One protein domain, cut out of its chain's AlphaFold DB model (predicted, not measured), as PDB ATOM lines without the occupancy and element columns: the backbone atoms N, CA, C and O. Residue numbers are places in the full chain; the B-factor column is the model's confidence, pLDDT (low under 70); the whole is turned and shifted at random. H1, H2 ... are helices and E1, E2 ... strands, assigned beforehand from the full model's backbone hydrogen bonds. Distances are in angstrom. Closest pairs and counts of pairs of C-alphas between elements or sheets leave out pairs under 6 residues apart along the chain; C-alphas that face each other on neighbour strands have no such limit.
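This is residues 21 to 78 of the 84 residues of an uncharacterized protein of Paenibacillus larvae subsp. pulvifaciens (UniProt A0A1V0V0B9). One long helix, H2, runs back over two strands, E1 and E2, which run roughly the same way with a gap between them; after E2 the last residues fold back, and residues 77 to 78 lie in this gap, paired with residues 42 to 43 of E1. The shorter helix H1 meets the middle of H2 with its first residues, 21 to 22, and splays away from it toward the turn into E1, where residues 30 to 36 stick out. The printed part has 58 residues, with two named helices and two named strands in the order H1, E1, H2, E2, and its class is mixed, helices and strands. The strands pair with no named strand. The whole is compact, with a radius of gyration of the C-alphas of 11.7 A, and elongated, spanning 32 by 18 by 18 A.

H1 is residues 21 to 32, 15.5 A from first to last C-alpha, and begins at C-alpha 21, (-30.976, 15.799, 88.874). E1 is residues 37 to 43, 19.6 A long. H2 is residues 48 to 64, 24.4 A long, from C-alpha 48 at (-45.030, 10.662, 94.745). E2 is residues 68 to 73, 16.9 A long, and ends at C-alpha 73, (-40.098, 0.848, 91.532).

H1 and H2 touch, with the C-alphas of Pro 22 and Phe 58 closest at 6.0 A; on H1 residues 21 to 22 alone take part, on H2 residues 54 to 61 alone. Their lines stand at a steep tilt of 48 degrees, and they run the same way. The closest C-alphas of H1 and E1 are those of Leu 32 and Val 38, 7.3 A apart. Those of E1 and H2 are Ile 42 and Thr 51, at 7.4 A. Those of H2 and E2 are Gln 59 and Thr 69, at 7.2 A. E1 and E2 are near each other, with 10 pairs of C-alphas within 10 A. The short pairing of residues 42 to 43 with residues 77 to 78 is antiparallel. H1 and E2 are apart. In H2 every O i to N i+4 pair is within hydrogen-bond range; in H1, 7 of 8 are.

The C-alphas of Lys 34 and Ser 47, the two farthest apart, are 33.7 A from each other. The printed part has no cut, and the links H1 to E1, E1 to H2 and H2 to E2 are tight. Residues 30 to 36, of which 30 to 32 belong to H1, stand free. The mean pLDDT of the printed part is 75.9, and residues 21 to 36 and 44 to 46 of the model are under 70.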
ATOM      1  N   ILE A  21     -31.442  17.198  88.981       65.44
ATOM      2  CA  ILE A  21     -30.976  15.799  88.874       65.44
ATOM      3  C   ILE A  21     -30.128  15.541  87.609       65.44
ATOM      4  O   ILE A  21     -29.100  14.876  87.744       65.44
ATOM      5  N   PRO A  22     -30.467  16.087  86.419       63.66
ATOM      6  CA  PRO A  22     -29.631  15.964  85.226       63.66
ATOM      7  C   PRO A  22     -28.212  16.509  85.422       63.66
ATOM      8  O   PRO A  22     -27.254  15.862  85.027       63.66
ATOM      9  N   THR A  23     -28.051  17.657  86.085       64.62
ATOM     10  CA  THR A  23     -26.744  18.305  86.283       64.62
ATOM     11  C   THR A  23     -25.818  17.443  87.135       64.62
ATOM     12  O   THR A  23     -24.695  17.155  86.732       64.62
ATOM     13  N   MET A  24     -26.323  16.937  88.264       64.62
ATOM     14  CA  MET A  24     -25.568  16.003  89.100       64.62
ATOM     15  C   MET A  24     -25.286  14.689  88.367       64.62
ATOM     16  O   MET A  24     -24.206  14.116  88.508       64.62
ATOM     17  N   ALA A  25     -26.243  14.193  87.583       65.88
ATOM     18  CA  ALA A  25     -26.033  12.980  86.819       65.88
ATOM     19  C   ALA A  25     -24.936  13.137  85.767       65.88
ATOM     20  O   ALA A  25     -24.134  12.223  85.659       65.88
ATOM     21  N   ILE A  26     -24.836  14.274  85.066       65.94
ATOM     22  CA  ILE A  26     -23.748  14.561  84.110       65.94
ATOM     23  C   ILE A  26     -22.385  14.468  84.799       65.94
ATOM     24  O   ILE A  26     -21.525  13.711  84.349       65.94
ATOM     25  N   GLU A  27     -22.206  15.196  85.907       63.19
ATOM     26  CA  GLU A  27     -20.943  15.194  86.660       63.19
ATOM     27  C   GLU A  27     -20.594  13.782  87.136       63.19
ATOM     28  O   GLU A  27     -19.443  13.353  87.082       63.19
ATOM     29  N   THR A  28     -21.605  13.013  87.546       67.12
ATOM     30  CA  THR A  28     -21.373  11.642  87.991       67.12
ATOM     31  C   THR A  28     -21.081  10.713  86.802       67.12
ATOM     32  O   THR A  28     -20.151   9.923  86.885       67.12
ATOM     33  N   ILE A  29     -21.804  10.806  85.682       66.69
ATOM     34  CA  ILE A  29     -21.660   9.938  84.497       66.69
ATOM     35  C   ILE A  29     -20.229   9.970  83.954       66.69
ATOM     36  O   ILE A  29     -19.680   8.907  83.660       66.69
ATOM     37  N   ASP A  30     -19.590  11.141  83.878       68.06
ATOM     38  CA  ASP A  30     -18.214  11.240  83.376       68.06
ATOM     39  C   ASP A  30     -17.222  10.457  84.259       68.06
ATOM     40  O   ASP A  30     -16.418   9.658  83.773       68.06
ATOM     41  N   HIS A  31     -17.384  10.548  85.582       65.50
ATOM     42  CA  HIS A  31     -16.622   9.758  86.553       65.50
ATOM     43  C   HIS A  31     -17.012   8.274  86.607       65.50
ATOM     44  O   HIS A  31     -16.273   7.459  87.183       65.50
ATOM     45  N   LEU A  32     -18.173   7.920  86.056       65.50
ATOM     46  CA  LEU A  32     -18.766   6.598  86.170       65.50
ATOM     47  C   LEU A  32     -18.650   5.733  84.914       65.50
ATOM     48  O   LEU A  32     -18.863   4.532  85.031       65.50
ATOM     49  N   LYS A  33     -18.183   6.268  83.776       66.38
ATOM     50  CA  LYS A  33     -17.836   5.478  82.572       66.38
ATOM     51  C   LYS A  33     -16.842   4.333  82.829       66.38
ATOM     52  O   LYS A  33     -16.687   3.444  82.002       66.38
ATOM     53  N   LYS A  34     -16.138   4.350  83.967       69.75
ATOM     54  CA  LYS A  34     -15.252   3.260  84.413       69.75
ATOM     55  C   LYS A  34     -15.991   2.053  85.006       69.75
ATOM     56  O   LYS A  34     -15.367   1.023  85.247       69.75
ATOM     57  N   TYR A  35     -17.278   2.198  85.303       69.88
ATOM     58  CA  TYR A  35     -18.148   1.126  85.766       69.88
ATOM     59  C   TYR A  35     -18.986   0.638  84.594       69.88
ATOM     60  O   TYR A  35     -19.321   1.390  83.690       69.88
ATOM     61  N   SER A  36     -19.340  -0.638  84.624       66.81
ATOM     62  CA  SER A  36     -20.250  -1.213  83.634       66.81
ATOM     63  C   SER A  36     -21.714  -0.881  83.909       66.81
ATOM     64  O   SER A  36     -22.557  -1.085  83.046       66.81
ATOM     65  N   GLU A  37     -22.016  -0.469  85.140       73.69
ATOM     66  CA  GLU A  37     -23.374  -0.261  85.619       73.69
ATOM     67  C   GLU A  37     -23.383   0.723  86.787       73.69
ATOM     68  O   GLU A  37     -22.532   0.674  87.689       73.69
ATOM     69  N   VAL A  38     -24.379   1.604  86.775       75.12
ATOM     70  CA  VAL A  38     -24.616   2.573  87.842       75.12
ATOM     71  C   VAL A  38     -26.065   2.498  88.277       75.12
ATOM     72  O   VAL A  38     -26.968   2.590  87.454       75.12
ATOM     73  N   GLU A  39     -26.291   2.411  89.583       77.69
ATOM     74  CA  GLU A  39     -27.628   2.420  90.169       77.69
ATOM     75  C   GLU A  39     -27.883   3.747  90.888       77.69
ATOM     76  O   GLU A  39     -27.276   4.030  91.921       77.69
ATOM     77  N   TYR A  40     -28.818   4.548  90.389       76.25
ATOM     78  CA  TYR A  40     -29.306   5.752  91.053       76.25
ATOM     79  C   TYR A  40     -30.547   5.434  91.882       76.25
ATOM     80  O   TYR A  40     -31.547   4.965  91.348       76.25
ATOM     81  N   THR A  41     -30.517   5.716  93.182       77.69
ATOM     82  CA  THR A  41     -31.701   5.577  94.047       77.69
ATOM     83  C   THR A  41     -32.298   6.947  94.358       77.69
ATOM     84  O   THR A  41     -31.609   7.818  94.889       77.69
ATOM     85  N   ILE A  42     -33.584   7.121  94.047       75.31
ATOM     86  CA  ILE A  42     -34.386   8.323  94.303       75.31
ATOM     87  C   ILE A  42     -35.444   7.968  95.357       75.31
ATOM     88  O   ILE A  42     -36.320   7.145  95.107       75.31
ATOM     89  N   HIS A  43     -35.374   8.577  96.539       71.31
ATOM     90  CA  HIS A  43     -36.311   8.314  97.640       71.31
ATOM     91  C   HIS A  43     -37.581   9.179  97.544       71.31
ATOM     92  O   HIS A  43     -37.497  10.346  97.155       71.31
ATOM     93  N   PHE A  44     -38.738   8.658  97.982       68.31
ATOM     94  CA  PHE A  44     -40.018   9.393  98.062       68.31
ATOM     95  C   PHE A  44     -40.077  10.426  99.205       68.31
ATOM     96  O   PHE A  44     -41.141  10.698  99.748       68.31
ATOM     97  N   GLY A  45     -38.956  11.054  99.578       60.41
ATOM     98  CA  GLY A  45     -38.939  12.152 100.562       60.41
ATOM     99  C   GLY A  45     -39.707  13.411 100.120       60.41
ATOM    100  O   GLY A  45     -39.703  14.413 100.824       60.41
ATOM    101  N   ILE A  46     -40.344  13.358  98.949       60.31
ATOM    102  CA  ILE A  46     -41.182  14.370  98.311       60.31
ATOM    103  C   ILE A  46     -42.469  13.675  97.833       60.31
ATOM    104  O   ILE A  46     -42.522  12.449  97.767       60.31
ATOM    105  N   SER A  47     -43.501  14.438  97.458       74.31
ATOM    106  CA  SER A  47     -44.737  13.880  96.882       74.31
ATOM    107  C   SER A  47     -44.438  12.859  95.773       74.31
ATOM    108  O   SER A  47     -43.626  13.119  94.884       74.31
ATOM    109  N   THR A  48     -45.147  11.724  95.765       74.75
ATOM    110  CA  THR A  48     -45.030  10.662  94.745       74.75
ATOM    111  C   THR A  48     -45.150  11.188  93.313       74.75
ATOM    112  O   THR A  48     -44.518  10.651  92.401       74.75
ATOM    113  N   LYS A  49     -45.923  12.261  93.103       80.12
ATOM    114  CA  LYS A  49     -46.031  12.953  91.810       80.12
ATOM    115  C   LYS A  49     -44.715  13.619  91.402       80.12
ATOM    116  O   LYS A  49     -44.310  13.519  90.248       80.12
ATOM    117  N   GLU A  50     -44.043  14.271  92.342       76.38
ATOM    118  CA  GLU A  50     -42.770  14.940  92.086       76.38
ATOM    119  C   GLU A  50     -41.652  13.926  91.841       76.38
ATOM    120  O   GLU A  50     -40.889  14.076  90.890       76.38
ATOM    121  N   THR A  51     -41.606  12.836  92.613       77.56
ATOM    122  CA  THR A  51     -40.647  11.754  92.361       77.56
ATOM    123  C   THR A  51     -40.847  11.131  90.980       77.56
ATOM    124  O   THR A  51     -39.868  10.902  90.275       77.56
ATOM    125  N   ARG A  52     -42.096  10.914  90.543       80.81
ATOM    126  CA  ARG A  52     -42.389  10.443  89.177       80.81
ATOM    127  C   ARG A  52     -41.890  11.404  88.103       80.81
ATOM    128  O   ARG A  52     -41.278  10.948  87.142       80.81
ATOM    129  N   ASN A  53     -42.126  12.704  88.270       83.19
ATOM    130  CA  ASN A  53     -41.637  13.710  87.327       83.19
ATOM    131  C   ASN A  53     -40.108  13.696  87.251       83.19
ATOM    132  O   ASN A  53     -39.561  13.571  86.162       83.19
ATOM    133  N   ARG A  54     -39.434  13.685  88.403       77.94
ATOM    134  CA  ARG A  54     -37.970  13.633  88.499       77.94
ATOM    135  C   ARG A  54     -37.374  12.379  87.855       77.94
ATOM    136  O   ARG A  54     -36.386  12.472  87.135       77.94
ATOM    137  N   VAL A  55     -37.981  11.209  88.078       82.81
ATOM    138  CA  VAL A  55     -37.576   9.950  87.424       82.81
ATOM    139  C   VAL A  55     -37.742  10.053  85.909       82.81
ATOM    140  O   VAL A  55     -36.863   9.620  85.171       82.81
ATOM    141  N   LYS A  56     -38.841  10.651  85.436       84.81
ATOM    142  CA  LYS A  56     -39.115  10.825  84.006       84.81
ATOM    143  C   LYS A  56     -38.135  11.795  83.345       84.81
ATOM    144  O   LYS A  56     -37.620  11.484  82.279       84.81
ATOM    145  N   GLU A  57     -37.856  12.936  83.972       83.25
ATOM    146  CA  GLU A  57     -36.842  13.889  83.500       83.25
ATOM    147  C   GLU A  57     -35.465  13.230  83.425       83.25
ATOM    148  O   GLU A  57     -34.754  13.381  82.435       83.25
ATOM    149  N   PHE A  58     -35.120  12.435  84.438       80.62
ATOM    150  CA  PHE A  58     -33.859  11.715  84.459       80.62
ATOM    151  C   PHE A  58     -33.772  10.647  83.359       80.62
ATOM    152  O   PHE A  58     -32.747  10.535  82.693       80.62
ATOM    153  N   GLN A  59     -34.858   9.909  83.116       82.94
ATOM    154  CA  GLN A  59     -34.938   8.933  82.029       82.94
ATOM    155  C   GLN A  59     -34.789   9.587  80.651       82.94
ATOM    156  O   GLN A  59     -34.047   9.072  79.823       82.94
ATOM    157  N   ILE A  60     -35.481  10.707  80.402       85.31
ATOM    158  CA  ILE A  60     -35.383  11.452  79.137       85.31
ATOM    159  C   ILE A  60     -33.936  11.879  78.901       85.31
ATOM    160  O   ILE A  60     -33.380  11.575  77.852       85.31
ATOM    161  N   PHE A  61     -33.314  12.490  79.909       82.81
ATOM    162  CA  PHE A  61     -31.928  12.933  79.848       82.81
ATOM    163  C   PHE A  61     -30.950  11.784  79.529       82.81
ATOM    164  O   PHE A  61     -30.092  11.915  78.658       82.81
ATOM    165  N   LEU A  62     -31.086  10.633  80.194       81.56
ATOM    166  CA  LEU A  62     -30.239   9.467  79.918       81.56
ATOM    167  C   LEU A  62     -30.476   8.892  78.511       81.56
ATOM    168  O   LEU A  62     -29.518   8.489  77.852       81.56
ATOM    169  N   ASN A  63     -31.724   8.906  78.032       84.12
ATOM    170  CA  ASN A  63     -32.066   8.515  76.663       84.12
ATOM    171  C   ASN A  63     -31.438   9.452  75.620       84.12
ATOM    172  O   ASN A  63     -30.950   8.971  74.602       84.12
ATOM    173  N   GLU A  64     -31.422  10.769  75.856       84.31
ATOM    174  CA  GLU A  64     -30.756  11.739  74.968       84.31
ATOM    175  C   GLU A  64     -29.247  11.474  74.860       84.31
ATOM    176  O   GLU A  64     -28.640  11.698  73.813       84.31
ATOM    177  N   LEU A  65     -28.648  10.926  75.919       80.44
ATOM    178  CA  LEU A  65     -27.255  10.483  75.935       80.44
ATOM    179  C   LEU A  65     -27.034   9.079  75.345       80.44
ATOM    180  O   LEU A  65     -25.900   8.605  75.335       80.44
ATOM    181  N   ASN A  66     -28.074   8.437  74.806       83.94
ATOM    182  CA  ASN A  66     -28.054   7.072  74.267       83.94
ATOM    183  C   ASN A  66     -27.655   5.996  75.293       83.94
ATOM    184  O   ASN A  66     -27.114   4.956  74.919       83.94
ATOM    185  N   PHE A  67     -27.925   6.224  76.579       81.44
ATOM    186  CA  PHE A  67     -27.742   5.188  77.590       81.44
ATOM    187  C   PHE A  67     -28.968   4.287  77.682       81.44
ATOM    188  O   PHE A  67     -30.109   4.753  77.701       81.44
ATOM    189  N   GLU A  68     -28.727   2.986  77.822       84.69
ATOM    190  CA  GLU A  68     -29.785   2.047  78.167       84.69
ATOM    191  C   GLU A  68     -30.091   2.158  79.665       84.69
ATOM    192  O   GLU A  68     -29.191   2.123  80.512       84.69
ATOM    193  N   THR A  69     -31.373   2.310  80.001       85.19
ATOM    194  CA  THR A  69     -31.813   2.518  81.383       85.19
ATOM    195  C   THR A  69     -32.887   1.527  81.795       85.19
ATOM    196  O   THR A  69     -33.813   1.231  81.044       85.19
ATOM    197  N   THR A  70     -32.787   1.034  83.027       87.12
ATOM    198  CA  THR A  70     -33.787   0.172  83.662       87.12
ATOM    199  C   THR A  70     -34.319   0.858  84.915       87.12
ATOM    200  O   THR A  70     -33.549   1.257  85.785       87.12
ATOM    201  N   ILE A  71     -35.641   1.000  85.029       86.06
ATOM    202  CA  ILE A  71     -36.290   1.666  86.167       86.06
ATOM    203  C   ILE A  71     -37.053   0.634  86.993       86.06
ATOM    204  O   ILE A  71     -37.948  -0.040  86.488       86.06
ATOM    205  N   ILE A  72     -36.729   0.548  88.280       85.69
ATOM    206  CA  ILE A  72     -37.298  -0.405  89.231       85.69
ATOM    207  C   ILE A  72     -37.979   0.376  90.358       85.69
ATOM    208  O   ILE A  72     -37.336   1.135  91.085       85.69
ATOM    209  N   TRP A  73     -39.290   0.191  90.504       86.19
ATOM    210  CA  TRP A  73     -40.098   0.848  91.532       86.19
ATOM    211  C   TRP A  73     -40.162  -0.002  92.801       86.19
ATOM    212  O   TRP A  73     -40.428  -1.201  92.736       86.19
ATOM    213  N   TYR A  74     -39.949   0.634  93.948       84.62
ATOM    214  CA  TYR A  74     -40.146   0.068  95.280       84.62
ATOM    215  C   TYR A  74     -41.208   0.892  96.022       84.62
ATOM    216  O   TYR A  74     -41.689   1.902  95.509       84.62
ATOM    217  N   GLU A  75     -41.574   0.471  97.231       80.00
ATOM    218  CA  GLU A  75     -42.586   1.147  98.054       80.00
ATOM    219  C   GLU A  75     -42.124   2.529  98.556       80.00
ATOM    220  O   GLU A  75     -42.913   3.469  98.583       80.00
ATOM    221  N   ASP A  76     -40.834   2.678  98.882       80.31
ATOM    222  CA  ASP A  76     -40.238   3.884  99.483       80.31
ATOM    223  C   ASP A  76     -39.280   4.658  98.546       80.31
ATOM    224  O   ASP A  76     -38.806   5.756  98.874       80.31
ATOM    225  N   LYS A  77     -38.981   4.097  97.368       81.75
ATOM    226  CA  LYS A  77     -37.968   4.617  96.441       81.75
ATOM    227  C   LYS A  77     -38.134   4.115  95.010       81.75
ATOM    228  O   LYS A  77     -38.834   3.148  94.727       81.75
ATOM    229  N   VAL A  78     -37.382   4.732  94.112       84.19
ATOM    230  CA  VAL A  78     -37.199   4.300  92.726       84.19
ATOM    231  C   VAL A  78     -35.718   4.098  92.481       84.19
ATOM    232  O   VAL A  78     -34.906   4.934  92.872       84.19
TER     233      VAL A  78